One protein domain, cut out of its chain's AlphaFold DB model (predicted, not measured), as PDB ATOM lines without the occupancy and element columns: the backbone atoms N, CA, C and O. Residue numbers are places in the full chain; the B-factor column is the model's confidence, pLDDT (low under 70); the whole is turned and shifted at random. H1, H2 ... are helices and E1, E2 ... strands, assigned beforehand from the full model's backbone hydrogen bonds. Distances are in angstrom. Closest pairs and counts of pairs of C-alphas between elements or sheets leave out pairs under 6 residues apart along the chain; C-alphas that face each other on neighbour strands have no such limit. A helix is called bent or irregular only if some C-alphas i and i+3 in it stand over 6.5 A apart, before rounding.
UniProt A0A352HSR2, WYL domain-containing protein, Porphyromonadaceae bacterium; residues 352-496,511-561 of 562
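AT A GLANCE: This is residues 352 to 496 and 511 to 561 of the 562 residues of the protein "WYL domain-containing protein" of Porphyromonadaceae bacterium (UniProt A0A352HSR2). One strongly twisted sheet is bent into two wings, E1 to E5 and E6 to E9, which meet where the beginnings of E2 and E7 pair and form a loose, open V. H1 packs on the first wing and H2 on the second, and residues 532 to 536 run between the wings. The printed part has 196 residues, with named elements in the order E1 E2 H1 E3 E4 E5 E6 E7 E8 E9 H2; under half of the residues are in them, and the class is mixed, helices and strands. The branched sheet's neighbours are antiparallel. The whole is compact, with a radius of gyration of the C-alphas of 17.7 A and spans of 50 by 46 by 28 A.

HOW THE PARTS SIT: E1, residues 352 to 360, has E2, residues 371 to 382, on one side and E3, residues 402 to 411, on the other side; N 357 and O 377 are 2.8 A apart, N 356 and O 406 2.9 A. H1, residues 385 to 396, is on the sheet at a height of 7.5 A, over E1 and E3; the closest C-alphas of E1 and H1 are Ala 355 and Ala 388, 5.7 A. E3, E4, residues 426 to 430, and E5, residues 436 to 439, make a meander, each strand the antiparallel neighbour of the one before; N 407 and O 428 are 2.9 A apart, N 429 and O 438 2.8 A. E7, residues 479 to 487, bends by 65 degrees at residue 482; E2 and E8, residues 517 to 523, lie on one side of it, and E6, residues 471 to 476, on the other side. N 480 and O 372 are 2.8 A apart, N 474 and O 481 2.8 A, N 484 and O 521 2.9 A. E8 and E9, residues 526 to 531, form a hairpin, with N 518 and O 530 2.8 A apart. H2, residues 544 to 559, is on the sheet at a height of 9.4 A, over E7 and only just over E8, where 3 of its 16 C-alphas fall; the closest C-alphas of E7 and H2 are Val 484 and Phe 550, 6.5 A. In H1 and H2 every O i to N i+4 pair is within hydrogen-bond range.

IN THESE COORDINATES: E1 begins with C-alpha 352 at (-50.629, -43.241, 27.942) and is 26.3 A long; E2 measures 32.2 A, H1 16.4 A, E3 27.1 A and E7 21.8 A. H2, 22.4 A long, ends with C-alpha 559 at (-39.913, -29.310, -16.004).

THE WHOLE: The C-alphas of Val 452 and Glu 545, the two farthest apart, are 52.7 A apart. Residues 497 to 510 are not printed; C-alphas 496 and 511 are 10.6 A apart. The links E3 to E4, E5 to E6 and E9 to H2 are long, and residues 449 to 454 stand free. Mean pLDDT of the printed part is 74.9; 60 residues are under 70, among them 411 to 425 and 441 to 459.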
ATOM      1  N   VAL A 352     -50.942 -44.612  27.505       74.75
ATOM      2  CA  VAL A 352     -50.629 -43.241  27.942       74.75
ATOM      3  C   VAL A 352     -50.627 -42.282  26.757       74.75
ATOM      4  O   VAL A 352     -50.091 -42.583  25.701       74.75
ATOM      5  N   TYR A 353     -51.204 -41.099  26.924       80.12
ATOM      6  CA  TYR A 353     -51.200 -40.023  25.943       80.12
ATOM      7  C   TYR A 353     -50.274 -38.906  26.416       80.12
ATOM      8  O   TYR A 353     -50.470 -38.367  27.499       80.12
ATOM      9  N   GLU A 354     -49.286 -38.530  25.615       85.94
ATOM     10  CA  GLU A 354     -48.454 -37.349  25.828       85.94
ATOM     11  C   GLU A 354     -49.032 -36.164  25.062       85.94
ATOM     12  O   GLU A 354     -49.241 -36.259  23.853       85.94
ATOM     13  N   ALA A 355     -49.253 -35.041  25.743       88.00
ATOM     14  CA  ALA A 355     -49.604 -33.775  25.113       88.00
ATOM     15  C   ALA A 355     -48.385 -32.838  25.096       88.00
ATOM     16  O   ALA A 355     -47.791 -32.563  26.142       88.00
ATOM     17  N   VAL A 356     -48.034 -32.321  23.919       90.31
ATOM     18  CA  VAL A 356     -46.898 -31.412  23.700       90.31
ATOM     19  C   VAL A 356     -47.373 -30.165  22.960       90.31
ATOM     20  O   VAL A 356     -48.040 -30.255  21.932       90.31
ATOM     21  N   GLU A 357     -47.021 -28.999  23.488       93.69
ATOM     22  CA  GLU A 357     -47.183 -27.687  22.860       93.69
ATOM     23  C   GLU A 357     -45.877 -27.301  22.157       93.69
ATOM     24  O   GLU A 357     -44.814 -27.385  22.763       93.69
ATOM     25  N   PHE A 358     -45.931 -26.840  20.910       92.50
ATOM     26  CA  PHE A 358     -44.774 -26.259  20.223       92.50
ATOM     27  C   PHE A 358     -44.928 -24.741  20.201       92.50
ATOM     28  O   PHE A 358     -45.882 -24.239  19.612       92.50
ATOM     29  N   VAL A 359     -44.018 -24.006  20.839       91.06
ATOM     30  CA  VAL A 359     -44.085 -22.537  20.972       91.06
ATOM     31  C   VAL A 359     -43.037 -21.886  20.079       91.06
ATOM     32  O   VAL A 359     -41.890 -22.310  20.100       91.06
ATOM     33  N   ILE A 360     -43.387 -20.850  19.321       89.31
ATOM     34  CA  ILE A 360     -42.428 -20.121  18.470       89.31
ATOM     35  C   ILE A 360     -41.363 -19.423  19.349       89.31
ATOM     36  O   ILE A 360     -41.731 -18.724  20.293       89.31
ATOM     37  N   ASP A 361     -40.060 -19.596  19.062       84.25
ATOM     38  CA  ASP A 361     -38.973 -18.873  19.761       84.25
ATOM     39  C   ASP A 361     -38.876 -17.428  19.240       84.25
ATOM     40  O   ASP A 361     -38.559 -17.179  18.075       84.25
ATOM     41  N   ASP A 362     -39.117 -16.461  20.129       63.62
ATOM     42  CA  ASP A 362     -39.139 -15.026  19.828       63.62
ATOM     43  C   ASP A 362     -37.806 -14.470  19.295       63.62
ATOM     44  O   ASP A 362     -37.794 -13.393  18.694       63.62
ATOM     45  N   ARG A 363     -36.679 -15.167  19.498       61.62
ATOM     46  CA  ARG A 363     -35.353 -14.700  19.050       61.62
ATOM     47  C   ARG A 363     -35.128 -14.823  17.542       61.62
ATOM     48  O   ARG A 363     -34.346 -14.041  17.007       61.62
ATOM     49  N   ASP A 364     -35.843 -15.732  16.878       52.31
ATOM     50  CA  ASP A 364     -35.690 -16.030  15.445       52.31
ATOM     51  C   ASP A 364     -36.853 -15.495  14.588       52.31
ATOM     52  O   ASP A 364     -36.873 -15.695  13.375       52.31
ATOM     53  N   ALA A 365     -37.806 -14.765  15.183       52.31
ATOM     54  CA  ALA A 365     -38.964 -14.172  14.506       52.31
ATOM     55  C   ALA A 365     -38.606 -12.945  13.630       52.31
ATOM     56  O   ALA A 365     -39.292 -11.920  13.649       52.31
ATOM     57  N   ALA A 366     -37.516 -13.023  12.864       49.12
ATOM     58  CA  ALA A 366     -37.263 -12.106  11.763       49.12
ATOM     59  C   ALA A 366     -38.202 -12.481  10.606       49.12
ATOM     60  O   ALA A 366     -38.128 -13.587  10.075       49.12
ATOM     61  N   ALA A 367     -39.078 -11.552  10.214       49.09
ATOM     62  CA  ALA A 367     -40.142 -11.745   9.219       49.09
ATOM     63  C   ALA A 367     -39.666 -12.200   7.818       49.09
ATOM     64  O   ALA A 367     -40.492 -12.586   6.993       49.09
ATOM     65  N   ASP A 368     -38.352 -12.194   7.573       49.94
ATOM     66  CA  ASP A 368     -37.729 -12.468   6.275       49.94
ATOM     67  C   ASP A 368     -37.017 -13.837   6.205       49.94
ATOM     68  O   ASP A 368     -36.430 -14.182   5.176       49.94
ATOM     69  N   SER A 369     -37.037 -14.633   7.282       57.38
ATOM     70  CA  SER A 369     -36.399 -15.955   7.311       57.38
ATOM     71  C   SER A 369     -37.321 -17.043   6.749       57.38
ATOM     72  O   SER A 369     -38.476 -17.173   7.143       57.38
ATOM     73  N   ASN A 370     -36.797 -17.887   5.854       71.06
ATOM     74  CA  ASN A 370     -37.508 -19.060   5.314       71.06
ATOM     75  C   ASN A 370     -37.723 -20.175   6.350       71.06
ATOM     76  O   ASN A 370     -38.306 -21.212   6.017       71.06
ATOM     77  N   SER A 371     -37.200 -19.991   7.562       82.00
ATOM     78  CA  SER A 371     -37.366 -20.893   8.686       82.00
ATOM     79  C   SER A 371     -37.422 -20.153  10.019       82.00
ATOM     80  O   SER A 371     -36.893 -19.049  10.160       82.00
ATOM     81  N   PHE A 372     -38.064 -20.769  11.004       86.00
ATOM     82  CA  PHE A 372     -38.107 -20.302  12.387       86.00
ATOM     83  C   PHE A 372     -38.010 -21.491  13.341       86.00
ATOM     84  O   PHE A 372     -38.213 -22.640  12.943       86.00
ATOM     85  N   ARG A 373     -37.689 -21.221  14.607       87.44
ATOM     86  CA  ARG A 373     -37.594 -22.256  15.639       87.44
ATOM     87  C   ARG A 373     -38.860 -22.361  16.471       87.44
ATOM     88  O   ARG A 373     -39.516 -21.360  16.765       87.44
ATOM     89  N   VAL A 374     -39.158 -23.583  16.895       89.25
ATOM     90  CA  VAL A 374     -40.196 -23.908  17.867       89.25
ATOM     91  C   VAL A 374     -39.596 -24.664  19.047       89.25
ATOM     92  O   VAL A 374     -38.795 -25.577  18.877       89.25
ATOM     93  N   ILE A 375     -40.012 -24.298  20.253       88.50
ATOM     94  CA  ILE A 375     -39.602 -24.919  21.506       88.50
ATOM     95  C   ILE A 375     -40.699 -25.910  21.920       88.50
ATOM     96  O   ILE A 375     -41.833 -25.479  22.176       88.50
ATOM     97  N   PRO A 376     -40.407 -27.221  21.995       89.06
ATOM     98  CA  PRO A 376     -41.353 -28.199  22.503       89.06
ATOM     99  C   PRO A 376     -41.531 -28.032  24.014       89.06
ATOM    100  O   PRO A 376     -40.574 -27.943  24.784       89.06
ATOM    101  N   LYS A 377     -42.782 -28.032  24.461       87.31
ATOM    102  CA  LYS A 377     -43.175 -27.922  25.860       87.31
ATOM    103  C   LYS A 377     -44.196 -29.001  26.181       87.31
ATOM    104  O   LYS A 377     -45.358 -28.928  25.787       87.31
ATOM    105  N   ARG A 378     -43.768 -30.011  26.937       87.31
ATOM    106  CA  ARG A 378     -44.655 -31.069  27.427       87.31
ATOM    107  C   ARG A 378     -45.710 -30.476  28.361       87.31
ATOM    108  O   ARG A 378     -45.377 -29.874  29.382       87.31
ATOM    109  N   LEU A 379     -46.979 -30.658  28.011       82.44
ATOM    110  CA  LEU A 379     -48.122 -30.258  28.832       82.44
ATOM    111  C   LEU A 379     -48.423 -31.298  29.913       82.44
ATOM    112  O   LEU A 379     -48.837 -30.931  31.012       82.44
ATOM    113  N   GLY A 380     -48.201 -32.579  29.609       73.38
ATOM    114  CA  GLY A 380     -48.349 -33.681  30.552       73.38
ATOM    115  C   GLY A 380     -48.658 -35.011  29.874       73.38
ATOM    116  O   GLY A 380     -48.732 -35.097  28.646       73.38
ATOM    117  N   TYR A 381     -48.862 -36.028  30.708       77.56
ATOM    118  CA  TYR A 381     -49.322 -37.354  30.313       77.56
ATOM    119  C   TYR A 381     -50.726 -37.616  30.858       77.56
ATOM    120  O   TYR A 381     -51.044 -37.197  31.972       77.56
ATOM    121  N   THR A 382     -51.564 -38.316  30.095       71.44
ATOM    122  CA  THR A 382     -52.934 -38.670  30.491       71.44
ATOM    123  C   THR A 382     -53.260 -40.116  30.123       71.44
ATOM    124  O   THR A 382     -52.679 -40.680  29.207       71.44
ATOM    125  N   SER A 383     -54.232 -40.728  30.800       69.75
ATOM    126  CA  SER A 383     -54.727 -42.077  30.465       69.75
ATOM    127  C   SER A 383     -55.820 -42.078  29.389       69.75
ATOM    128  O   SER A 383     -56.227 -43.126  28.891       69.75
ATOM    129  N   SER A 384     -56.328 -40.900  29.014       76.88
ATOM    130  CA  SER A 384     -57.381 -40.758  28.011       76.88
ATOM    131  C   SER A 384     -57.121 -39.592  27.068       76.88
ATOM    132  O   SER A 384     -56.573 -38.554  27.458       76.88
ATOM    133  N   ILE A 385     -57.599 -39.742  25.834       81.19
ATOM    134  CA  ILE A 385     -57.510 -38.694  24.822       81.19
ATOM    135  C   ILE A 385     -58.283 -37.429  25.220       81.19
ATOM    136  O   ILE A 385     -57.790 -36.327  25.016       81.19
ATOM    137  N   ALA A 386     -59.445 -37.573  25.864       79.38
ATOM    138  CA  ALA A 386     -60.262 -36.438  26.292       79.38
ATOM    139  C   ALA A 386     -59.522 -35.542  27.302       79.38
ATOM    140  O   ALA A 386     -59.632 -34.314  27.267       79.38
ATOM    141  N   HIS A 387     -58.727 -36.144  28.190       78.19
ATOM    142  CA  HIS A 387     -57.897 -35.390  29.129       78.19
ATOM    143  C   HIS A 387     -56.714 -34.715  28.425       78.19
ATOM    144  O   HIS A 387     -56.416 -33.561  28.726       78.19
ATOM    145  N   ALA A 388     -56.074 -35.378  27.457       80.62
ATOM    146  CA  ALA A 388     -55.014 -34.750  26.666       80.62
ATOM    147  C   ALA A 388     -55.549 -33.545  25.872       80.62
ATOM    148  O   ALA A 388     -54.938 -32.480  25.872       80.62
ATOM    149  N   GLU A 389     -56.738 -33.668  25.279       87.94
ATOM    150  CA  GLU A 389     -57.430 -32.571  24.589       87.94
ATOM    151  C   GLU A 389     -57.812 -31.434  25.543       87.94
ATOM    152  O   GLU A 389     -57.735 -30.263  25.179       87.94
ATOM    153  N   THR A 390     -58.133 -31.755  26.798       83.75
ATOM    154  CA  THR A 390     -58.342 -30.745  27.842       83.75
ATOM    155  C   THR A 390     -57.053 -29.970  28.132       83.75
ATOM    156  O   THR A 390     -57.108 -28.748  28.267       83.75
ATOM    157  N   LEU A 391     -55.892 -30.635  28.199       84.50
ATOM    158  CA  LEU A 391     -54.598 -29.956  28.367       84.50
ATOM    159  C   LEU A 391     -54.295 -29.024  27.189       84.50
ATOM    160  O   LEU A 391     -53.876 -27.889  27.414       84.50
ATOM    161  N   VAL A 392     -54.550 -29.484  25.960       88.88
ATOM    162  CA  VAL A 392     -54.400 -28.680  24.738       88.88
ATOM    163  C   VAL A 392     -55.296 -27.442  24.789       88.88
ATOM    164  O   VAL A 392     -54.798 -26.332  24.622       88.88
ATOM    165  N   ALA A 393     -56.584 -27.600  25.109       88.19
ATOM    166  CA  ALA A 393     -57.523 -26.482  25.208       88.19
ATOM    167  C   ALA A 393     -57.085 -25.449  26.264       88.19
ATOM    168  O   ALA A 393     -57.015 -24.255  25.982       88.19
ATOM    169  N   HIS A 394     -56.695 -25.905  27.459       86.31
ATOM    170  CA  HIS A 394     -56.206 -25.013  28.514       86.31
ATOM    171  C   HIS A 394     -54.902 -24.303  28.142       86.31
ATOM    172  O   HIS A 394     -54.650 -23.202  28.630       86.31
ATOM    173  N   ALA A 395     -54.031 -24.940  27.359       87.81
ATOM    174  CA  ALA A 395     -52.801 -24.320  26.887       87.81
ATOM    175  C   ALA A 395     -53.092 -23.265  25.810       87.81
ATOM    176  O   ALA A 395     -52.573 -22.154  25.911       87.81
ATOM    177  N   ALA A 396     -53.988 -23.564  24.867       88.19
ATOM    178  CA  ALA A 396     -54.430 -22.630  23.834       88.19
ATOM    179  C   ALA A 396     -55.094 -21.367  24.422       88.19
ATOM    180  O   ALA A 396     -54.817 -20.253  23.983       88.19
ATOM    181  N   GLU A 397     -55.897 -21.504  25.484       85.62
ATOM    182  CA  GLU A 397     -56.538 -20.367  26.169       85.62
ATOM    183  C   GLU A 397     -55.550 -19.410  26.860       85.62
ATOM    184  O   GLU A 397     -55.885 -18.251  27.113       85.62
ATOM    185  N   ARG A 398     -54.323 -19.853  27.172       80.19
ATOM    186  CA  ARG A 398     -53.314 -19.015  27.851       80.19
ATOM    187  C   ARG A 398     -52.722 -17.930  26.948       80.19
ATOM    188  O   ARG A 398     -52.010 -17.069  27.460       80.19
ATOM    189  N   GLY A 399     -53.017 -17.948  25.645       61.72
ATOM    190  CA  GLY A 399     -52.563 -16.924  24.701       61.72
ATOM    191  C   GLY A 399     -51.060 -16.975  24.400       61.72
ATOM    192  O   GLY A 399     -50.465 -15.945  24.081       61.72
ATOM    193  N   SER A 400     -50.435 -18.148  24.526       64.19
ATOM    194  CA  SER A 400     -49.058 -18.387  24.074       64.19
ATOM    195  C   SER A 400     -48.952 -18.231  22.544       64.19
ATOM    196  O   SER A 400     -49.919 -18.476  21.827       64.19
ATOM    197  N   ARG A 401     -47.765 -17.888  22.012       79.81
ATOM    198  CA  ARG A 401     -47.438 -17.996  20.569       79.81
ATOM    199  C   ARG A 401     -47.264 -19.467  20.155       79.81
ATOM    200  O   ARG A 401     -46.201 -19.873  19.685       79.81
ATOM    201  N   SER A 402     -48.275 -20.290  20.410       90.06
ATOM    202  CA  SER A 402     -48.266 -21.708  20.060       90.06
ATOM    203  C   SER A 402     -48.300 -21.839  18.537       90.06
ATOM    204  O   SER A 402     -49.110 -21.207  17.866       90.06
ATOM    205  N   TYR A 403     -47.405 -22.645  17.984       92.06
ATOM    206  CA  TYR A 403     -47.397 -23.023  16.576       92.06
ATOM    207  C   TYR A 403     -48.417 -24.140  16.317       92.06
ATOM    208  O   TYR A 403     -49.273 -24.033  15.439       92.06
ATOM    209  N   CYS A 404     -48.354 -25.206  17.116       93.75
ATOM    210  CA  CYS A 404     -49.294 -26.322  17.089       93.75
ATOM    211  C   CYS A 404     -49.209 -27.140  18.385       93.75
ATOM    212  O   CYS A 404     -48.303 -26.944  19.203       93.75
ATOM    213  N   PHE A 405     -50.129 -28.092  18.545       94.88
ATOM    214  CA  PHE A 405     -50.058 -29.096  19.604       94.88
ATOM    215  C   PHE A 405     -50.089 -30.498  19.019       94.88
ATOM    216  O   PHE A 405     -50.804 -30.771  18.050       94.88
ATOM    217  N   HIS A 406     -49.362 -31.407  19.660       92.62
ATOM    218  CA  HIS A 406     -49.413 -32.833  19.375       92.62
ATOM    219  C   HIS A 406     -49.930 -33.602  20.576       92.62
ATOM    220  O   HIS A 406     -49.543 -33.329  21.710       92.62
ATOM    221  N   VAL A 407     -50.768 -34.600  20.304       89.38
ATOM    222  CA  VAL A 407     -51.107 -35.636  21.277       89.38
ATOM    223  C   VAL A 407     -50.680 -36.985  20.721       89.38
ATOM    224  O   VAL A 407     -51.180 -37.401  19.674       89.38
ATOM    225  N   LYS A 408     -49.758 -37.662  21.403       84.88
ATOM    226  CA  LYS A 408     -49.210 -38.961  20.998       84.88
ATOM    227  C   LYS A 408     -49.626 -40.032  21.991       84.88
ATOM    228  O   LYS A 408     -49.509 -39.834  23.190       84.88
ATOM    229  N   LYS A 409     -50.130 -41.157  21.497       78.31
ATOM    230  CA  LYS A 409     -50.529 -42.316  22.299       78.31
ATOM    231  C   LYS A 409     -49.390 -43.326  22.325       78.31
ATOM    232  O   LYS A 409     -48.923 -43.731  21.267       78.31
ATOM    233  N   TYR A 410     -49.010 -43.773  23.505       72.00
ATOM    234  CA  TYR A 410     -47.999 -44.785  23.760       72.00
ATOM    235  C   TYR A 410     -48.631 -45.991  24.450       72.00
ATOM    236  O   TYR A 410     -49.586 -45.854  25.217       72.00
ATOM    237  N   ASP A 411     -48.087 -47.160  24.141       65.25
ATOM    238  CA  ASP A 411     -48.411 -48.428  24.787       65.25
ATOM    239  C   ASP A 411     -47.343 -48.693  25.851       65.25
ATOM    240  O   ASP A 411     -46.154 -48.706  25.525       65.25
ATOM    241  N   LEU A 412     -47.745 -48.833  27.112       61.19
ATOM    242  CA  LEU A 412     -46.855 -49.205  28.213       61.19
ATOM    243  C   LEU A 412     -46.602 -50.716  28.250       61.19
ATOM    244  O   LEU A 412     -45.665 -51.144  28.922       61.19
ATOM    245  N   ASP A 413     -47.396 -51.513  27.528       52.22
ATOM    246  CA  ASP A 413     -47.146 -52.939  27.340       52.22
ATOM    247  C   ASP A 413     -46.093 -53.100  26.227       52.22
ATOM    248  O   ASP A 413     -46.386 -53.192  25.030       52.22
ATOM    249  N   ILE A 414     -44.820 -52.995  26.622       48.91
ATOM    250  CA  ILE A 414     -43.649 -53.026  25.737       48.91
ATOM    251  C   ILE A 414     -43.409 -54.473  25.277       48.91
ATOM    252  O   ILE A 414     -42.427 -55.115  25.650       48.91
ATOM    253  N   SER A 415     -44.279 -55.012  24.422       42.62
ATOM    254  CA  SER A 415     -43.927 -56.176  23.608       42.62
ATOM    255  C   SER A 415     -43.051 -55.715  22.432       42.62
ATOM    256  O   SER A 415     -43.535 -55.472  21.331       42.62
ATOM    257  N   SER A 416     -41.756 -55.526  22.705       42.25
ATOM    258  CA  SER A 416     -40.631 -55.724  21.771       42.25
ATOM    259  C   SER A 416     -40.766 -55.218  20.320       42.25
ATOM    260  O   SER A 416     -40.524 -55.991  19.391       42.25
ATOM    261  N   GLU A 417     -41.084 -53.944  20.080       47.03
ATOM    262  CA  GLU A 417     -40.985 -53.380  18.724       47.03
ATOM    263  C   GLU A 417     -40.223 -52.051  18.706       47.03
ATOM    264  O   GLU A 417     -40.388 -51.238  19.621       47.03
ATOM    265  N   PRO A 418     -39.396 -51.797  17.670       41.28
ATOM    266  CA  PRO A 418     -38.776 -50.501  17.459       41.28
ATOM    267  C   PRO A 418     -39.864 -49.526  17.010       41.28
ATOM    268  O   PRO A 418     -40.103 -49.307  15.823       41.28
ATOM    269  N   VAL A 419     -40.568 -48.953  17.981       43.56
ATOM    270  CA  VAL A 419     -41.331 -47.734  17.760       43.56
ATOM    271  C   VAL A 419     -40.291 -46.696  17.347       43.56
ATOM    272  O   VAL A 419     -39.386 -46.406  18.128       43.56
ATOM    273  N   MET A 420     -40.358 -46.191  16.107       44.72
ATOM    274  CA  MET A 420     -39.565 -45.025  15.692       44.72
ATOM    275  C   MET A 420     -39.650 -44.004  16.831       44.72
ATOM    276  O   MET A 420     -40.768 -43.724  17.260       44.72
ATOM    277  N   GLU A 421     -38.518 -43.505  17.342       43.78
ATOM    278  CA  GLU A 421     -38.386 -42.842  18.662       43.78
ATOM    279  C   GLU A 421     -39.267 -41.588  18.886       43.78
ATOM    280  O   GLU A 421     -39.170 -40.939  19.921       43.78
ATOM    281  N   ASP A 422     -40.161 -41.253  17.955       50.22
ATOM    282  CA  ASP A 422     -41.128 -40.161  18.046       50.22
ATOM    283  C   ASP A 422     -42.522 -40.503  17.445       50.22
ATOM    284  O   ASP A 422     -43.362 -39.620  17.246       50.22
ATOM    285  N   TYR A 423     -42.801 -41.779  17.146       57.06
ATOM    286  CA  TYR A 423     -43.999 -42.256  16.440       57.06
ATOM    287  C   TYR A 423     -44.894 -43.076  17.381       57.06
ATOM    288  O   TYR A 423     -44.871 -44.301  17.373       57.06
ATOM    289  N   GLY A 424     -45.669 -42.405  18.239       57.72
ATOM    290  CA  GLY A 424     -46.652 -43.091  19.089       57.72
ATOM    291  C   GLY A 424     -47.615 -43.982  18.279       57.72
ATOM    292  O   GLY A 424     -47.818 -43.768  17.087       57.72
ATOM    293  N   VAL A 425     -48.265 -44.950  18.934       64.44
ATOM    294  CA  VAL A 425     -49.279 -45.862  18.350       64.44
ATOM    295  C   VAL A 425     -50.392 -45.105  17.618       64.44
ATOM    296  O   VAL A 425     -50.977 -45.609  16.663       64.44
ATOM    297  N   SER A 426     -50.700 -43.891  18.071       74.81
ATOM    298  CA  SER A 426     -51.500 -42.929  17.318       74.81
ATOM    299  C   SER A 426     -51.035 -41.515  17.624       74.81
ATOM    300  O   SER A 426     -50.666 -41.231  18.764       74.81
ATOM    301  N   TRP A 427     -51.145 -40.605  16.665       82.81
ATOM    302  CA  TRP A 427     -50.754 -39.208  16.825       82.81
ATOM    303  C   TRP A 427     -51.856 -38.288  16.295       82.81
ATOM    304  O   TRP A 427     -52.460 -38.549  15.259       82.81
ATOM    305  N   ARG A 428     -52.160 -37.225  17.043       90.31
ATOM    306  CA  ARG A 428     -53.110 -36.165  16.689       90.31
ATOM    307  C   ARG A 428     -52.427 -34.805  16.645       90.31
ATOM    308  O   ARG A 428     -51.547 -34.527  17.462       90.31
ATOM    309  N   LEU A 429     -52.876 -33.964  15.724       92.31
ATOM    310  CA  LEU A 429     -52.413 -32.600  15.502       92.31
ATOM    311  C   LEU A 429     -53.547 -31.603  15.758       92.31
ATOM    312  O   LEU A 429     -54.657 -31.772  15.249       92.31
ATOM    313  N   TYR A 430     -53.221 -30.531  16.473       94.38
ATOM    314  CA  TYR A 430     -54.108 -29.407  16.757       94.38
ATOM    315  C   TYR A 430     -53.430 -28.092  16.352       94.38
ATOM    316  O   TYR A 430     -52.200 -27.986  16.391       94.38
ATOM    317  N   ASP A 431     -54.222 -27.100  15.950       92.12
ATOM    318  CA  ASP A 431     -53.728 -25.771  15.580       92.12
ATOM    319  C   ASP A 431     -53.335 -24.936  16.809       92.12
ATOM    320  O   ASP A 431     -53.495 -25.364  17.949       92.12
ATOM    321  N   ALA A 432     -52.835 -23.722  16.581       91.31
ATOM    322  CA  ALA A 432     -52.473 -22.774  17.637       91.31
ATOM    323  C   ALA A 432     -53.619 -22.450  18.622       91.31
ATOM    324  O   ALA A 432     -53.358 -22.052  19.754       91.31
ATOM    325  N   ASN A 433     -54.876 -22.640  18.213       90.38
ATOM    326  CA  ASN A 433     -56.068 -22.405  19.029       90.38
ATOM    327  C   ASN A 433     -56.575 -23.687  19.710       90.38
ATOM    328  O   ASN A 433     -57.648 -23.680  20.312       90.38
ATOM    329  N   GLY A 434     -55.836 -24.796  19.604       89.75
ATOM    330  CA  GLY A 434     -56.236 -26.091  20.147       89.75
ATOM    331  C   GLY A 434     -57.345 -26.780  19.348       89.75
ATOM    332  O   GLY A 434     -57.946 -27.737  19.835       89.75
ATOM    333  N   VAL A 435     -57.632 -26.329  18.122       91.75
ATOM    334  CA  VAL A 435     -58.618 -26.959  17.239       91.75
ATOM    335  C   VAL A 435     -57.988 -28.178  16.579       91.75
ATOM    336  O   VAL A 435     -56.921 -28.091  15.973       91.75
ATOM    337  N   PHE A 436     -58.660 -29.324  16.679       92.94
ATOM    338  CA  PHE A 436     -58.224 -30.561  16.034       92.94
ATOM    339  C   PHE A 436     -58.125 -30.383  14.514       92.94
ATOM    340  O   PHE A 436     -59.096 -29.993  13.865       92.94
ATOM    341  N   ILE A 437     -56.956 -30.694  13.954       90.12
ATOM    342  CA  ILE A 437     -56.695 -30.607  12.516       90.12
ATOM    343  C   ILE A 437     -56.727 -31.990  11.877       90.12
ATOM    344  O   ILE A 437     -57.372 -32.175  10.847       90.12
ATOM    345  N   ASP A 438     -55.955 -32.931  12.426       88.25
ATOM    346  CA  ASP A 438     -55.672 -34.198  11.754       88.25
ATOM    347  C   ASP A 438     -55.105 -35.260  12.707       88.25
ATOM    348  O   ASP A 438     -54.740 -34.967  13.848       88.25
ATOM    349  N   HIS A 439     -55.016 -36.503  12.240       85.06
ATOM    350  CA  HIS A 439     -54.438 -37.626  12.973       85.06
ATOM    351  C   HIS A 439     -53.756 -38.638  12.046       85.06
ATOM    352  O   HIS A 439     -53.899 -38.580  10.826       85.06
ATOM    353  N   THR A 440     -52.993 -39.557  12.631       75.94
ATOM    354  CA  THR A 440     -52.445 -40.719  11.923       75.94
ATOM    355  C   THR A 440     -53.569 -41.666  11.544       75.94
ATOM    356  O   THR A 440     -54.398 -42.011  12.393       75.94
ATOM    357  N   TYR A 441     -53.564 -42.119  10.295       68.06
ATOM    358  CA  TYR A 441     -54.496 -43.131   9.790       68.06
ATOM    359  C   TYR A 441     -53.852 -44.519   9.727       68.06
ATOM    360  O   TYR A 441     -54.556 -45.526   9.640       68.06
ATOM    361  N   CYS A 442     -52.525 -44.559   9.814       58.47
ATOM    362  CA  CYS A 442     -51.703 -45.752   9.850       58.47
ATOM    363  C   CYS A 442     -51.282 -46.063  11.298       58.47
ATOM    364  O   CYS A 442     -50.779 -45.190  12.012       58.47
ATOM    365  N   SER A 443     -51.499 -47.307  11.739       50.12
ATOM    366  CA  SER A 443     -50.881 -47.833  12.958       50.12
ATOM    367  C   SER A 443     -49.504 -48.408  12.592       50.12
ATOM    368  O   SER A 443     -49.308 -48.838  11.457       50.12
ATOM    369  N   GLY A 444     -48.516 -48.335  13.491       50.56
ATOM    370  CA  GLY A 444     -47.125 -48.708  13.185       50.56
ATOM    371  C   GLY A 444     -47.005 -50.025  12.398       50.56
ATOM    372  O   GLY A 444     -47.581 -51.036  12.791       50.56
ATOM    373  N   LEU A 445     -46.244 -49.992  11.294       47.06
ATOM    374  CA  LEU A 445     -46.171 -50.997  10.211       47.06
ATOM    375  C   LEU A 445     -46.110 -52.483  10.610       47.06
ATOM    376  O   LEU A 445     -46.439 -53.335   9.783       47.06
ATOM    377  N   LEU A 446     -45.636 -52.822  11.808       47.25
ATOM    378  CA  LEU A 446     -45.441 -54.208  12.241       47.25
ATOM    379  C   LEU A 446     -46.673 -54.800  12.943       47.25
ATOM    380  O   LEU A 446     -46.979 -55.969  12.704       47.25
ATOM    381  N   ARG A 447     -47.443 -53.993  13.689       46.00
ATOM    382  CA  ARG A 447     -48.659 -54.447  14.397       46.00
ATOM    383  C   ARG A 447     -49.738 -54.967  13.448       46.00
ATOM    384  O   ARG A 447     -50.454 -55.907  13.780       46.00
ATOM    385  N   ASP A 448     -49.817 -54.385  12.254       46.94
ATOM    386  CA  ASP A 448     -50.828 -54.724  11.251       46.94
ATOM    387  C   ASP A 448     -50.357 -55.785  10.239       46.94
ATOM    388  O   ASP A 448     -51.139 -56.194   9.376       46.94
ATOM    389  N   ARG A 449     -49.104 -56.265  10.340       45.03
ATOM    390  CA  ARG A 449     -48.509 -57.227   9.391       45.03
ATOM    391  C   ARG A 449     -49.267 -58.556   9.342       45.03
ATOM    392  O   ARG A 449     -49.414 -59.125   8.262       45.03
ATOM    393  N   ASP A 450     -49.757 -59.013  10.497       43.34
ATOM    394  CA  ASP A 450     -50.348 -60.345  10.689       43.34
ATOM    395  C   ASP A 450     -51.844 -60.288  11.104       43.34
ATOM    396  O   ASP A 450     -52.449 -61.304  11.453       43.34
ATOM    397  N   ALA A 451     -52.479 -59.106  11.058       43.75
ATOM    398  CA  ALA A 451     -53.890 -58.940  11.406       43.75
ATOM    399  C   ALA A 451     -54.824 -59.547  10.337       43.75
ATOM    400  O   ALA A 451     -54.670 -59.309   9.140       43.75
ATOM    401  N   VAL A 452     -55.869 -60.270  10.769       38.81
ATOM    402  CA  VAL A 452     -56.892 -60.900   9.894       38.81
ATOM    403  C   VAL A 452     -57.579 -59.882   8.967       38.81
ATOM    404  O   VAL A 452     -58.060 -60.231   7.891       38.81
ATOM    405  N   SER A 453     -57.599 -58.607   9.361       38.97
ATOM    406  CA  SER A 453     -58.124 -57.490   8.578       38.97
ATOM    407  C   SER A 453     -57.053 -56.721   7.802       38.97
ATOM    408  O   SER A 453     -57.291 -55.546   7.538       38.97
ATOM    409  N   GLY A 454     -55.911 -57.345   7.479       41.69
ATOM    410  CA  GLY A 454     -54.734 -56.794   6.790       41.69
ATOM    411  C   GLY A 454     -55.027 -55.964   5.538       41.69
ATOM    412  O   GLY A 454     -54.766 -56.371   4.410       41.69
ATOM    413  N   VAL A 455     -55.563 -54.767   5.734       44.66
ATOM    414  CA  VAL A 455     -55.864 -53.798   4.696       44.66
ATOM    415  C   VAL A 455     -55.529 -52.444   5.280       44.66
ATOM    416  O   VAL A 455     -56.369 -51.732   5.823       44.66
ATOM    417  N   PHE A 456     -54.254 -52.120   5.167       51.62
ATOM    418  CA  PHE A 456     -53.762 -50.760   5.170       51.62
ATOM    419  C   PHE A 456     -54.550 -49.945   4.131       51.62
ATOM    420  O   PHE A 456     -54.511 -50.264   2.939       51.62
ATOM    421  N   LYS A 457     -55.354 -48.962   4.558       50.78
ATOM    422  CA  LYS A 457     -56.357 -48.337   3.666       50.78
ATOM    423  C   LYS A 457     -55.868 -47.094   2.925       50.78
ATOM    424  O   LYS A 457     -56.594 -46.620   2.053       50.78
ATOM    425  N   GLY A 458     -54.651 -46.616   3.188       53.94
ATOM    426  CA  GLY A 458     -54.229 -45.288   2.747       53.94
ATOM    427  C   GLY A 458     -55.098 -44.189   3.369       53.94
ATOM    428  O   GLY A 458     -56.088 -44.452   4.064       53.94
ATOM    429  N   ARG A 459     -54.741 -42.930   3.118       66.88
ATOM    430  CA  ARG A 459     -55.529 -41.787   3.586       66.88
ATOM    431  C   ARG A 459     -56.788 -41.625   2.735       66.88
ATOM    432  O   ARG A 459     -56.667 -41.513   1.518       66.88
ATOM    433  N   PRO A 460     -58.000 -41.532   3.315       70.56
ATOM    434  CA  PRO A 460     -59.183 -41.167   2.541       70.56
ATOM    435  C   PRO A 460     -58.934 -39.857   1.788       70.56
ATOM    436  O   PRO A 460     -58.421 -38.915   2.387       70.56
ATOM    437  N   GLU A 461     -59.347 -39.742   0.526       72.31
ATOM    438  CA  GLU A 461     -59.126 -38.527  -0.285       72.31
ATOM    439  C   GLU A 461     -59.612 -37.246   0.429       72.31
ATOM    440  O   GLU A 461     -58.967 -36.203   0.385       72.31
ATOM    441  N   LYS A 462     -60.694 -37.356   1.212       75.94
ATOM    442  CA  LYS A 462     -61.255 -36.268   2.037       75.94
ATOM    443  C   LYS A 462     -60.368 -35.814   3.209       75.94
ATOM    444  O   LYS A 462     -60.664 -34.786   3.807       75.94
ATOM    445  N   SER A 463     -59.346 -36.586   3.574       74.81
ATOM    446  CA  SER A 463     -58.383 -36.279   4.646       74.81
ATOM    447  C   SER A 463     -57.100 -35.614   4.131       74.81
ATOM    448  O   SER A 463     -56.241 -35.224   4.923       74.81
ATOM    449  N   LEU A 464     -56.944 -35.467   2.809       80.12
ATOM    450  CA  LEU A 464     -55.806 -34.763   2.224       80.12
ATOM    451  C   LEU A 464     -55.930 -33.259   2.505       80.12
ATOM    452  O   LEU A 464     -56.874 -32.599   2.075       80.12
ATOM    453  N   ARG A 465     -54.966 -32.713   3.254       86.44
ATOM    454  CA  ARG A 465     -54.973 -31.309   3.709       86.44
ATOM    455  C   ARG A 465     -54.410 -30.310   2.698       86.44
ATOM    456  O   ARG A 465     -54.680 -29.115   2.830       86.44
ATOM    457  N   PHE A 466     -53.617 -30.790   1.744       89.00
ATOM    458  CA  PHE A 466     -52.840 -29.979   0.807       89.00
ATOM    459  C   PHE A 466     -52.857 -30.607  -0.587       89.00
ATOM    460  O   PHE A 466     -52.982 -31.824  -0.707       89.00
ATOM    461  N   ASN A 467     -52.684 -29.783  -1.616       88.62
ATOM    462  CA  ASN A 467     -52.529 -30.181  -3.010       88.62
ATOM    463  C   ASN A 467     -51.088 -29.964  -3.480       88.62
ATOM    464  O   ASN A 467     -50.349 -29.158  -2.918       88.62
ATOM    465  N   ALA A 468     -50.691 -30.648  -4.555       87.81
ATOM    466  CA  ALA A 468     -49.416 -30.365  -5.205       87.81
ATOM    467  C   ALA A 468     -49.366 -28.902  -5.687       87.81
ATOM    468  O   ALA A 468     -50.291 -28.428  -6.347       87.81
ATOM    469  N   GLY A 469     -48.287 -28.197  -5.347       86.25
ATOM    470  CA  GLY A 469     -48.120 -26.761  -5.573       86.25
ATOM    471  C   GLY A 469     -48.442 -25.874  -4.364       86.25
ATOM    472  O   GLY A 469     -48.069 -24.702  -4.382       86.25
ATOM    473  N   ASP A 470     -49.063 -26.402  -3.303       90.50
ATOM    474  CA  ASP A 470     -49.317 -25.625  -2.084       90.50
ATOM    475  C   ASP A 470     -48.004 -25.315  -1.347       90.50
ATOM    476  O   ASP A 470     -47.174 -26.204  -1.133       90.50
ATOM    477  N   ILE A 471     -47.833 -24.059  -0.922       91.06
ATOM    478  CA  ILE A 471     -46.723 -23.647  -0.053       91.06
ATOM    479  C   ILE A 471     -47.116 -23.922   1.399       91.06
ATOM    480  O   ILE A 471     -48.165 -23.472   1.865       91.06
ATOM    481  N   VAL A 472     -46.266 -24.655   2.109       92.81
ATOM    482  CA  VAL A 472     -46.516 -25.184   3.452       92.81
ATOM    483  C   VAL A 472     -45.332 -24.936   4.378       92.81
ATOM    484  O   VAL A 472     -44.205 -24.740   3.930       92.81
ATOM    485  N   GLU A 473     -45.596 -24.980   5.677       93.19
ATOM    486  CA  GLU A 473     -44.583 -25.009   6.726       93.19
ATOM    487  C   GLU A 473     -44.365 -26.445   7.188       93.19
ATOM    488  O   GLU A 473     -45.316 -27.185   7.442       93.19
ATOM    489  N   VAL A 474     -43.103 -26.845   7.278       91.75
ATOM    490  CA  VAL A 474     -42.700 -28.215   7.567       91.75
ATOM    491  C   VAL A 474     -41.824 -28.221   8.806       91.75
ATOM    492  O   VAL A 474     -40.755 -27.613   8.807       91.75
ATOM    493  N   ARG A 475     -42.294 -28.894   9.859       90.56
ATOM    494  CA  ARG A 475     -41.565 -29.042  11.121       90.56
ATOM    495  C   ARG A 475     -40.629 -30.249  11.074       90.56
ATOM    496  O   ARG A 475     -41.078 -31.377  10.870       90.56
ATOM    497  N   ASP A 476     -39.358 -30.005  11.350       84.94
ATOM    498  CA  ASP A 476     -38.285 -30.984  11.488       84.94
ATOM    499  C   ASP A 476     -37.594 -30.758  12.842       84.94
ATOM    500  O   ASP A 476     -36.822 -29.816  13.027       84.94
ATOM    501  N   GLY A 477     -37.967 -31.561  13.844       83.94
ATOM    502  CA  GLY A 477     -37.555 -31.341  15.233       83.94
ATOM    503  C   GLY A 477     -38.032 -29.986  15.777       83.94
ATOM    504  O   GLY A 477     -39.240 -29.744  15.881       83.94
ATOM    505  N   GLU A 478     -37.073 -29.132  16.136       87.69
ATOM    506  CA  GLU A 478     -37.280 -27.765  16.641       87.69
ATOM    507  C   GLU A 478     -37.272 -26.700  15.530       87.69
ATOM    508  O   GLU A 478     -37.463 -25.521  15.811       87.69
ATOM    509  N   GLU A 479     -37.049 -27.074  14.269       88.31
ATOM    510  CA  GLU A 479     -37.018 -26.136  13.144       88.31
ATOM    511  C   GLU A 479     -38.283 -26.266  12.289       88.31
ATOM    512  O   GLU A 479     -38.765 -27.365  12.022       88.31
ATOM    513  N   VAL A 480     -38.827 -25.144  11.822       89.25
ATOM    514  CA  VAL A 480     -39.916 -25.095  10.843       89.25
ATOM    515  C   VAL A 480     -39.417 -24.375   9.601       89.25
ATOM    516  O   VAL A 480     -38.920 -23.260   9.715       89.25
ATOM    517  N   ARG A 481     -39.556 -24.980   8.416       90.75
ATOM    518  CA  ARG A 481     -39.129 -24.384   7.135       90.75
ATOM    519  C   ARG A 481     -40.270 -24.331   6.127       90.75
ATOM    520  O   ARG A 481     -41.134 -25.207   6.121       90.75
ATOM    521  N   LEU A 482     -40.238 -23.350   5.228       90.94
ATOM    522  CA  LEU A 482     -41.143 -23.312   4.079       90.94
ATOM    523  C   LEU A 482     -40.755 -24.352   3.021       90.94
ATOM    524  O   LEU A 482     -39.576 -24.535   2.708       90.94
ATOM    525  N   ALA A 483     -41.761 -24.989   2.432       91.19
ATOM    526  CA  ALA A 483     -41.611 -25.924   1.324       91.19
ATOM    527  C   ALA A 483     -42.826 -25.869   0.388       91.19
ATOM    528  O   ALA A 483     -43.872 -25.334   0.751       91.19
ATOM    529  N   VAL A 484     -42.713 -26.450  -0.810       90.81
ATOM    530  CA  VAL A 484     -43.870 -26.690  -1.694       90.81
ATOM    531  C   VAL A 484     -44.210 -28.166  -1.736       90.81
ATOM    532  O   VAL A 484     -43.320 -29.002  -1.868       90.81
ATOM    533  N   VAL A 485     -45.493 -28.499  -1.673       89.12
ATOM    534  CA  VAL A 485     -45.968 -29.875  -1.834       89.12
ATOM    535  C   VAL A 485     -45.713 -30.348  -3.268       89.12
ATOM    536  O   VAL A 485     -46.232 -29.782  -4.226       89.12
ATOM    537  N   ALA A 486     -44.918 -31.406  -3.421       85.81
ATOM    538  CA  ALA A 486     -44.605 -32.029  -4.708       85.81
ATOM    539  C   ALA A 486     -45.587 -33.150  -5.060       85.81
ATOM    540  O   ALA A 486     -45.968 -33.317  -6.217       85.81
ATOM    541  N   ALA A 487     -45.942 -33.954  -4.057       81.69
ATOM    542  CA  ALA A 487     -46.834 -35.095  -4.191       81.69
ATOM    543  C   ALA A 487     -47.527 -35.376  -2.854       81.69
ATOM    544  O   ALA A 487     -46.896 -35.334  -1.793       81.69
ATOM    545  N   VAL A 488     -48.822 -35.672  -2.933       76.75
ATOM    546  CA  VAL A 488     -49.663 -36.050  -1.795       76.75
ATOM    547  C   VAL A 488     -49.655 -37.571  -1.608       76.75
ATOM    548  O   VAL A 488     -49.440 -38.292  -2.588       76.75
ATOM    549  N   PRO A 489     -49.881 -38.072  -0.381       69.12
ATOM    550  CA  PRO A 489     -49.983 -39.503  -0.154       69.12
ATOM    551  C   PRO A 489     -51.138 -40.140  -0.950       69.12
ATOM    552  O   PRO A 489     -52.153 -39.482  -1.198       69.12
ATOM    553  N   PRO A 490     -51.001 -41.412  -1.369       63.31
ATOM    554  CA  PRO A 490     -51.999 -42.090  -2.190       63.31
ATOM    555  C   PRO A 490     -53.317 -42.320  -1.431       63.31
ATOM    556  O   PRO A 490     -53.322 -42.696  -0.259       63.31
ATOM    557  N   ALA A 491     -54.443 -42.139  -2.133       57.56
ATOM    558  CA  ALA A 491     -55.788 -42.209  -1.554       57.56
ATOM    559  C   ALA A 491     -56.333 -43.640  -1.343       57.56
ATOM    560  O   ALA A 491     -57.370 -43.823  -0.705       57.56
ATOM    561  N   SER A 492     -55.676 -44.662  -1.901       53.34
ATOM    562  CA  SER A 492     -56.101 -46.057  -1.765       53.34
ATOM    563  C   SER A 492     -54.938 -47.027  -1.957       53.34
ATOM    564  O   SER A 492     -54.298 -46.983  -3.001       53.34
ATOM    565  N   VAL A 493     -54.763 -47.907  -0.963       48.91
ATOM    566  CA  VAL A 493     -54.083 -49.220  -0.961       48.91
ATOM    567  C   VAL A 493     -52.691 -49.282  -1.600       48.91
ATOM    568  O   VAL A 493     -52.499 -49.091  -2.796       48.91
ATOM    569  N   TRP A 494     -51.717 -49.675  -0.784       46.41
ATOM    570  CA  TRP A 494     -50.385 -50.036  -1.251       46.41
ATOM    571  C   TRP A 494     -50.428 -51.247  -2.200       46.41
ATOM    572  O   TRP A 494     -50.935 -52.307  -1.831       46.41
ATOM    573  N   GLU A 495     -49.819 -51.128  -3.381       40.00
ATOM    574  CA  GLU A 495     -49.194 -52.272  -4.052       40.00
ATOM    575  C   GLU A 495     -47.791 -52.439  -3.467       40.00
ATOM    576  O   GLU A 495     -47.041 -51.472  -3.348       40.00
ATOM    577  N   ARG A 496     -47.437 -53.670  -3.092       38.94
ATOM    578  CA  ARG A 496     -46.158 -54.017  -2.464       38.94
ATOM    579  C   ARG A 496     -44.973 -53.688  -3.382       38.94
ATOM    580  O   ARG A 496     -44.519 -54.561  -4.116       38.94
ATOM    581  N   MET A 511     -38.160 -50.114   4.996       41.69
ATOM    582  CA  MET A 511     -39.597 -50.340   4.935       41.69
ATOM    583  C   MET A 511     -40.275 -48.976   4.926       41.69
ATOM    584  O   MET A 511     -40.270 -48.235   5.907       41.69
ATOM    585  N   ASP A 512     -40.793 -48.624   3.762       44.25
ATOM    586  CA  ASP A 512     -41.288 -47.298   3.466       44.25
ATOM    587  C   ASP A 512     -42.720 -47.122   4.001       44.25
ATOM    588  O   ASP A 512     -43.696 -47.597   3.418       44.25
ATOM    589  N   ALA A 513     -42.842 -46.436   5.138       51.03
ATOM    590  CA  ALA A 513     -44.089 -46.030   5.795       51.03
ATOM    591  C   ALA A 513     -44.847 -44.939   5.004       51.03
ATOM    592  O   ALA A 513     -45.078 -43.840   5.499       51.03
ATOM    593  N   THR A 514     -45.141 -45.174   3.723       52.06
ATOM    594  CA  THR A 514     -45.385 -44.084   2.751       52.06
ATOM    595  C   THR A 514     -46.689 -43.275   2.851       52.06
ATOM    596  O   THR A 514     -46.769 -42.262   2.159       52.06
ATOM    597  N   ASP A 515     -47.720 -43.665   3.605       58.00
ATOM    598  CA  ASP A 515     -49.079 -43.115   3.398       58.00
ATOM    599  C   ASP A 515     -49.477 -41.942   4.308       58.00
ATOM    600  O   ASP A 515     -50.319 -41.135   3.920       58.00
ATOM    601  N   ASP A 516     -48.836 -41.772   5.463       69.75
ATOM    602  CA  ASP A 516     -48.935 -40.551   6.271       69.75
ATOM    603  C   ASP A 516     -47.796 -39.567   5.940       69.75
ATOM    604  O   ASP A 516     -47.462 -38.701   6.744       69.75
ATOM    605  N   VAL A 517     -47.205 -39.648   4.740       75.44
ATOM    606  CA  VAL A 517     -46.047 -38.841   4.322       75.44
ATOM    607  C   VAL A 517     -46.353 -38.019   3.066       75.44
ATOM    608  O   VAL A 517     -46.850 -38.530   2.066       75.44
ATOM    609  N   VAL A 518     -46.010 -36.733   3.088       81.12
ATOM    610  CA  VAL A 518     -46.071 -35.817   1.940       81.12
ATOM    611  C   VAL A 518     -44.662 -35.630   1.383       81.12
ATOM    612  O   VAL A 518     -43.699 -35.477   2.139       81.12
ATOM    613  N   THR A 519     -44.530 -35.620   0.054       85.69
ATOM    614  CA  THR A 519     -43.272 -35.210  -0.585       85.69
ATOM    615  C   THR A 519     -43.267 -33.697  -0.732       85.69
ATOM    616  O   THR A 519     -44.171 -33.136  -1.353       85.69
ATOM    617  N   VAL A 520     -42.244 -33.041  -0.193       88.12
ATOM    618  CA  VAL A 520     -42.091 -31.581  -0.204       88.12
ATOM    619  C   VAL A 520     -40.777 -31.158  -0.863       88.12
ATOM    620  O   VAL A 520     -39.803 -31.909  -0.878       88.12
ATOM    621  N   ILE A 521     -40.749 -29.947  -1.418       86.44
ATOM    622  CA  ILE A 521     -39.607 -29.328  -2.098       86.44
ATOM    623  C   ILE A 521     -39.162 -28.111  -1.297       86.44
ATOM    624  O   ILE A 521     -39.903 -27.133  -1.201       86.44
ATOM    625  N   TYR A 522     -37.946 -28.151  -0.764       84.25
ATOM    626  CA  TYR A 522     -37.335 -27.002  -0.087       84.25
ATOM    627  C   TYR A 522     -36.538 -26.129  -1.069       84.25
ATOM    628  O   TYR A 522     -36.456 -24.913  -0.903       84.25
ATOM    629  N   ALA A 523     -35.965 -26.753  -2.102       79.44
ATOM    630  CA  ALA A 523     -35.231 -26.127  -3.203       79.44
ATOM    631  C   ALA A 523     -35.308 -27.036  -4.450       79.44
ATOM    632  O   ALA A 523     -35.627 -28.214  -4.290       79.44
ATOM    633  N   PRO A 524     -34.999 -26.555  -5.671       70.50
ATOM    634  CA  PRO A 524     -35.174 -27.325  -6.911       70.50
ATOM    635  C   PRO A 524     -34.548 -28.729  -6.911       70.50
ATOM    636  O   PRO A 524     -35.111 -29.630  -7.517       70.50
ATOM    637  N   GLU A 525     -33.430 -28.922  -6.203       71.62
ATOM    638  CA  GLU A 525     -32.723 -30.210  -6.084       71.62
ATOM    639  C   GLU A 525     -32.875 -30.868  -4.699       71.62
ATOM    640  O   GLU A 525     -32.321 -31.938  -4.449       71.62
ATOM    641  N   HIS A 526     -33.608 -30.242  -3.771       74.88
ATOM    642  CA  HIS A 526     -33.764 -30.728  -2.400       74.88
ATOM    643  C   HIS A 526     -35.225 -31.066  -2.095       74.88
ATOM    644  O   HIS A 526     -36.051 -30.187  -1.819       74.88
ATOM    645  N   HIS A 527     -35.521 -32.367  -2.119       76.44
ATOM    646  CA  HIS A 527     -36.825 -32.928  -1.779       76.44
ATOM    647  C   HIS A 527     -36.751 -33.717  -0.475       76.44
ATOM    648  O   HIS A 527     -35.780 -34.427  -0.223       76.44
ATOM    649  N   GLY A 528     -37.800 -33.610   0.333       77.38
ATOM    650  CA  GLY A 528     -37.956 -34.361   1.570       77.38
ATOM    651  C   GLY A 528     -39.262 -35.139   1.580       77.38
ATOM    652  O   GLY A 528     -40.234 -34.769   0.921       77.38
ATOM    653  N   ARG A 529     -39.286 -36.213   2.361       79.44
ATOM    654  CA  ARG A 529     -40.491 -36.979   2.663       79.44
ATOM    655  C   ARG A 529     -40.807 -36.783   4.132       79.44
ATOM    656  O   ARG A 529     -40.021 -37.186   4.980       79.44
ATOM    657  N   VAL A 530     -41.912 -36.099   4.418       81.88
ATOM    658  CA  VAL A 530     -42.236 -35.646   5.775       81.88
ATOM    659  C   VAL A 530     -43.629 -36.084   6.187       81.88
ATOM    660  O   VAL A 530     -44.559 -36.053   5.385       81.88
ATOM    661  N   HIS A 531     -43.772 -36.486   7.447       82.75
ATOM    662  CA  HIS A 531     -45.055 -36.879   8.008       82.75
ATOM    663  C   HIS A 531     -46.094 -35.750   7.892       82.75
ATOM    664  O   HIS A 531     -45.817 -34.598   8.221       82.75
ATOM    665  N   THR A 532     -47.309 -36.077   7.468       84.06
ATOM    666  CA  THR A 532     -48.440 -35.158   7.246       84.06
ATOM    667  C   THR A 532     -48.751 -34.299   8.474       84.06
ATOM    668  O   THR A 532     -49.075 -33.119   8.335       84.06
ATOM    669  N   LEU A 533     -48.595 -34.851   9.683       88.25
ATOM    670  CA  LEU A 533     -48.822 -34.131  10.946       88.25
ATOM    671  C   LEU A 533     -47.703 -33.143  11.327       88.25
ATOM    672  O   LEU A 533     -47.873 -32.356  12.257       88.25
ATOM    673  N   ASN A 534     -46.586 -33.150  10.597       90.31
ATOM    674  CA  ASN A 534     -45.546 -32.122  10.682       90.31
ATOM    675  C   ASN A 534     -45.727 -31.004   9.647       90.31
ATOM    676  O   ASN A 534     -44.953 -30.048   9.656       90.31
ATOM    677  N   VAL A 535     -46.731 -31.109   8.770       91.06
ATOM    678  CA  VAL A 535     -47.013 -30.115   7.733       91.06
ATOM    679  C   VAL A 535     -48.189 -29.234   8.157       91.06
ATOM    680  O   VAL A 535     -49.271 -29.716   8.519       91.06
ATOM    681  N   MET A 536     -47.982 -27.923   8.101       92.12
ATOM    682  CA  MET A 536     -48.955 -26.891   8.448       92.12
ATOM    683  C   MET A 536     -49.110 -25.886   7.310       92.12
ATOM    684  O   MET A 536     -48.257 -25.755   6.432       92.12
ATOM    685  N   ARG A 537     -50.232 -25.162   7.318       89.69
ATOM    686  CA  ARG A 537     -50.341 -23.948   6.502       89.69
ATOM    687  C   ARG A 537     -49.395 -22.890   7.071       89.69
ATOM    688  O   ARG A 537     -49.220 -22.893   8.288       89.69
ATOM    689  N   PRO A 538     -48.866 -21.980   6.233       87.81
ATOM    690  CA  PRO A 538     -48.079 -20.863   6.722       87.81
ATOM    691  C   PRO A 538     -48.798 -20.128   7.852       87.81
ATOM    692  O   PRO A 538     -49.952 -19.717   7.683       87.81
ATOM    693  N   HIS A 539     -48.143 -20.001   9.006       82.69
ATOM    694  CA  HIS A 539     -48.738 -19.369  10.184       82.69
ATOM    695  C   HIS A 539     -48.935 -17.855   9.994       82.69
ATOM    696  O   HIS A 539     -49.776 -17.250  10.660       82.69
ATOM    697  N   ALA A 540     -48.191 -17.249   9.062       81.81
ATOM    698  CA  ALA A 540     -48.297 -15.850   8.670       81.81
ATOM    699  C   ALA A 540     -48.442 -15.695   7.139       81.81
ATOM    700  O   ALA A 540     -48.015 -16.568   6.376       81.81
ATOM    701  N   PRO A 541     -49.031 -14.583   6.651       82.88
ATOM    702  CA  PRO A 541     -49.075 -14.284   5.222       82.88
ATOM    703  C   PRO A 541     -47.671 -14.193   4.614       82.88
ATOM    704  O   PRO A 541     -46.811 -13.480   5.125       82.88
ATOM    705  N   LEU A 542     -47.458 -14.878   3.489       83.44
ATOM    706  CA  LEU A 542     -46.174 -14.869   2.785       83.44
ATOM    707  C   LEU A 542     -46.026 -13.623   1.892       83.44
ATOM    708  O   LEU A 542     -46.959 -13.343   1.128       83.44
ATOM    709  N   PRO A 543     -44.860 -12.942   1.902       85.38
ATOM    710  CA  PRO A 543     -44.531 -11.905   0.926       85.38
ATOM    711  C   PRO A 543     -44.572 -12.427  -0.518       85.38
ATOM    712  O   PRO A 543     -44.234 -13.588  -0.780       85.38
ATOM    713  N   ASP A 544     -44.927 -11.564  -1.473       84.62
ATOM    714  CA  ASP A 544     -45.064 -11.947  -2.887       84.62
ATOM    715  C   ASP A 544     -43.758 -12.496  -3.482       84.62
ATOM    716  O   ASP A 544     -43.787 -13.471  -4.234       84.62
ATOM    717  N   GLU A 545     -42.605 -11.939  -3.099       86.06
ATOM    718  CA  GLU A 545     -41.286 -12.418  -3.536       86.06
ATOM    719  C   GLU A 545     -41.014 -13.861  -3.085       86.06
ATOM    720  O   GLU A 545     -40.543 -14.697  -3.863       86.06
ATOM    721  N   VAL A 546     -41.366 -14.184  -1.834       84.94
ATOM    722  CA  VAL A 546     -41.225 -15.535  -1.274       84.94
ATOM    723  C   VAL A 546     -42.145 -16.501  -2.014       84.94
ATOM    724  O   VAL A 546     -41.700 -17.579  -2.416       84.94
ATOM    725  N   ARG A 547     -43.399 -16.103  -2.257       85.25
ATOM    726  CA  ARG A 547     -44.367 -16.910  -3.008       85.25
ATOM    727  C   ARG A 547     -43.867 -17.223  -4.418       85.25
ATOM    728  O   ARG A 547     -43.806 -18.392  -4.791       85.25
ATOM    729  N   GLN A 548     -43.436 -16.205  -5.167       87.94
ATOM    730  CA  GLN A 548     -42.921 -16.367  -6.532       87.94
ATOM    731  C   GLN A 548     -41.707 -17.301  -6.590       87.94
ATOM    732  O   GLN A 548     -41.591 -18.110  -7.512       87.94
ATOM    733  N   ARG A 549     -40.814 -17.231  -5.594       88.75
ATOM    734  CA  ARG A 549     -39.640 -18.109  -5.511       88.75
ATOM    735  C   ARG A 549     -40.033 -19.580  -5.360       88.75
ATOM    736  O   ARG A 549     -39.545 -20.419  -6.114       88.75
ATOM    737  N   PHE A 550     -40.926 -19.894  -4.422       87.50
ATOM    738  CA  PHE A 550     -41.377 -21.268  -4.180       87.50
ATOM    739  C   PHE A 550     -42.236 -21.812  -5.338       87.50
ATOM    740  O   PHE A 550     -42.060 -22.961  -5.745       87.50
ATOM    741  N   GLU A 551     -43.069 -20.979  -5.968       87.81
ATOM    742  CA  GLU A 551     -43.733 -21.330  -7.233       87.81
ATOM    743  C   GLU A 551     -42.721 -21.647  -8.347       87.81
ATOM    744  O   GLU A 551     -42.931 -22.565  -9.145       87.81
ATOM    745  N   GLY A 552     -41.604 -20.914  -8.397       87.06
ATOM    746  CA  GLY A 552     -40.480 -21.187  -9.291       87.06
ATOM    747  C   GLY A 552     -39.851 -22.560  -9.049       87.06
ATOM    748  O   GLY A 552     -39.597 -23.287 -10.009       87.06
ATOM    749  N   TYR A 553     -39.666 -22.956  -7.784       88.00
ATOM    750  CA  TYR A 553     -39.150 -24.287  -7.429       88.00
ATOM    751  C   TYR A 553     -40.077 -25.403  -7.912       88.00
ATOM    752  O   TYR A 553     -39.614 -26.385  -8.492       88.00
ATOM    753  N   TYR A 554     -41.387 -25.232  -7.737       86.81
ATOM    754  CA  TYR A 554     -42.370 -26.204  -8.208       86.81
ATOM    755  C   TYR A 554     -42.411 -26.299  -9.740       86.81
ATOM    756  O   TYR A 554     -42.422 -27.400 -10.290       86.81
ATOM    757  N   LYS A 555     -42.345 -25.164 -10.451       86.75
ATOM    758  CA  LYS A 555     -42.252 -25.145 -11.923       86.75
ATOM    759  C   LYS A 555     -40.998 -25.865 -12.423       86.75
ATOM    760  O   LYS A 555     -41.106 -26.682 -13.332       86.75
ATOM    761  N   ALA A 556     -39.841 -25.608 -11.810       85.12
ATOM    762  CA  ALA A 556     -38.587 -26.277 -12.158       85.12
ATOM    763  C   ALA A 556     -38.680 -27.802 -11.968       85.12
ATOM    764  O   ALA A 556     -38.286 -28.559 -12.853       85.12
ATOM    765  N   PHE A 557     -39.284 -28.249 -10.864       81.81
ATOM    766  CA  PHE A 557     -39.523 -29.667 -10.593       81.81
ATOM    767  C   PHE A 557     -40.427 -30.336 -11.639       81.81
ATOM    768  O   PHE A 557     -40.136 -31.445 -12.094       81.81
ATOM    769  N   LEU A 558     -41.499 -29.662 -12.071       81.44
ATOM    770  CA  LEU A 558     -42.359 -30.168 -13.146       81.44
ATOM    771  C   LEU A 558     -41.599 -30.273 -14.476       81.44
ATOM    772  O   LEU A 558     -41.753 -31.265 -15.183       81.44
ATOM    773  N   SER A 559     -40.744 -29.294 -14.793       80.19
ATOM    774  CA  SER A 559     -39.913 -29.310 -16.004       80.19
ATOM    775  C   SER A 559     -38.830 -30.392 -16.000       80.19
ATOM    776  O   SER A 559     -38.426 -30.814 -17.073       80.19
ATOM    777  N   SER A 560     -38.371 -30.862 -14.835       72.44
ATOM    778  CA  SER A 560     -37.409 -31.975 -14.739       72.44
ATOM    779  C   SER A 560     -38.029 -33.375 -14.864       72.44
ATOM    780  O   SER A 560     -37.297 -34.355 -14.964       72.44
ATOM    781  N   LYS A 561     -39.366 -33.486 -14.815       60.75
ATOM    782  CA  LYS A 561     -40.103 -34.762 -14.885       60.75
ATOM    783  C   LYS A 561     -40.705 -35.071 -16.262       60.75
ATOM    784  O   LYS A 561     -41.188 -36.189 -16.444       60.75
TER     785      LYS A 561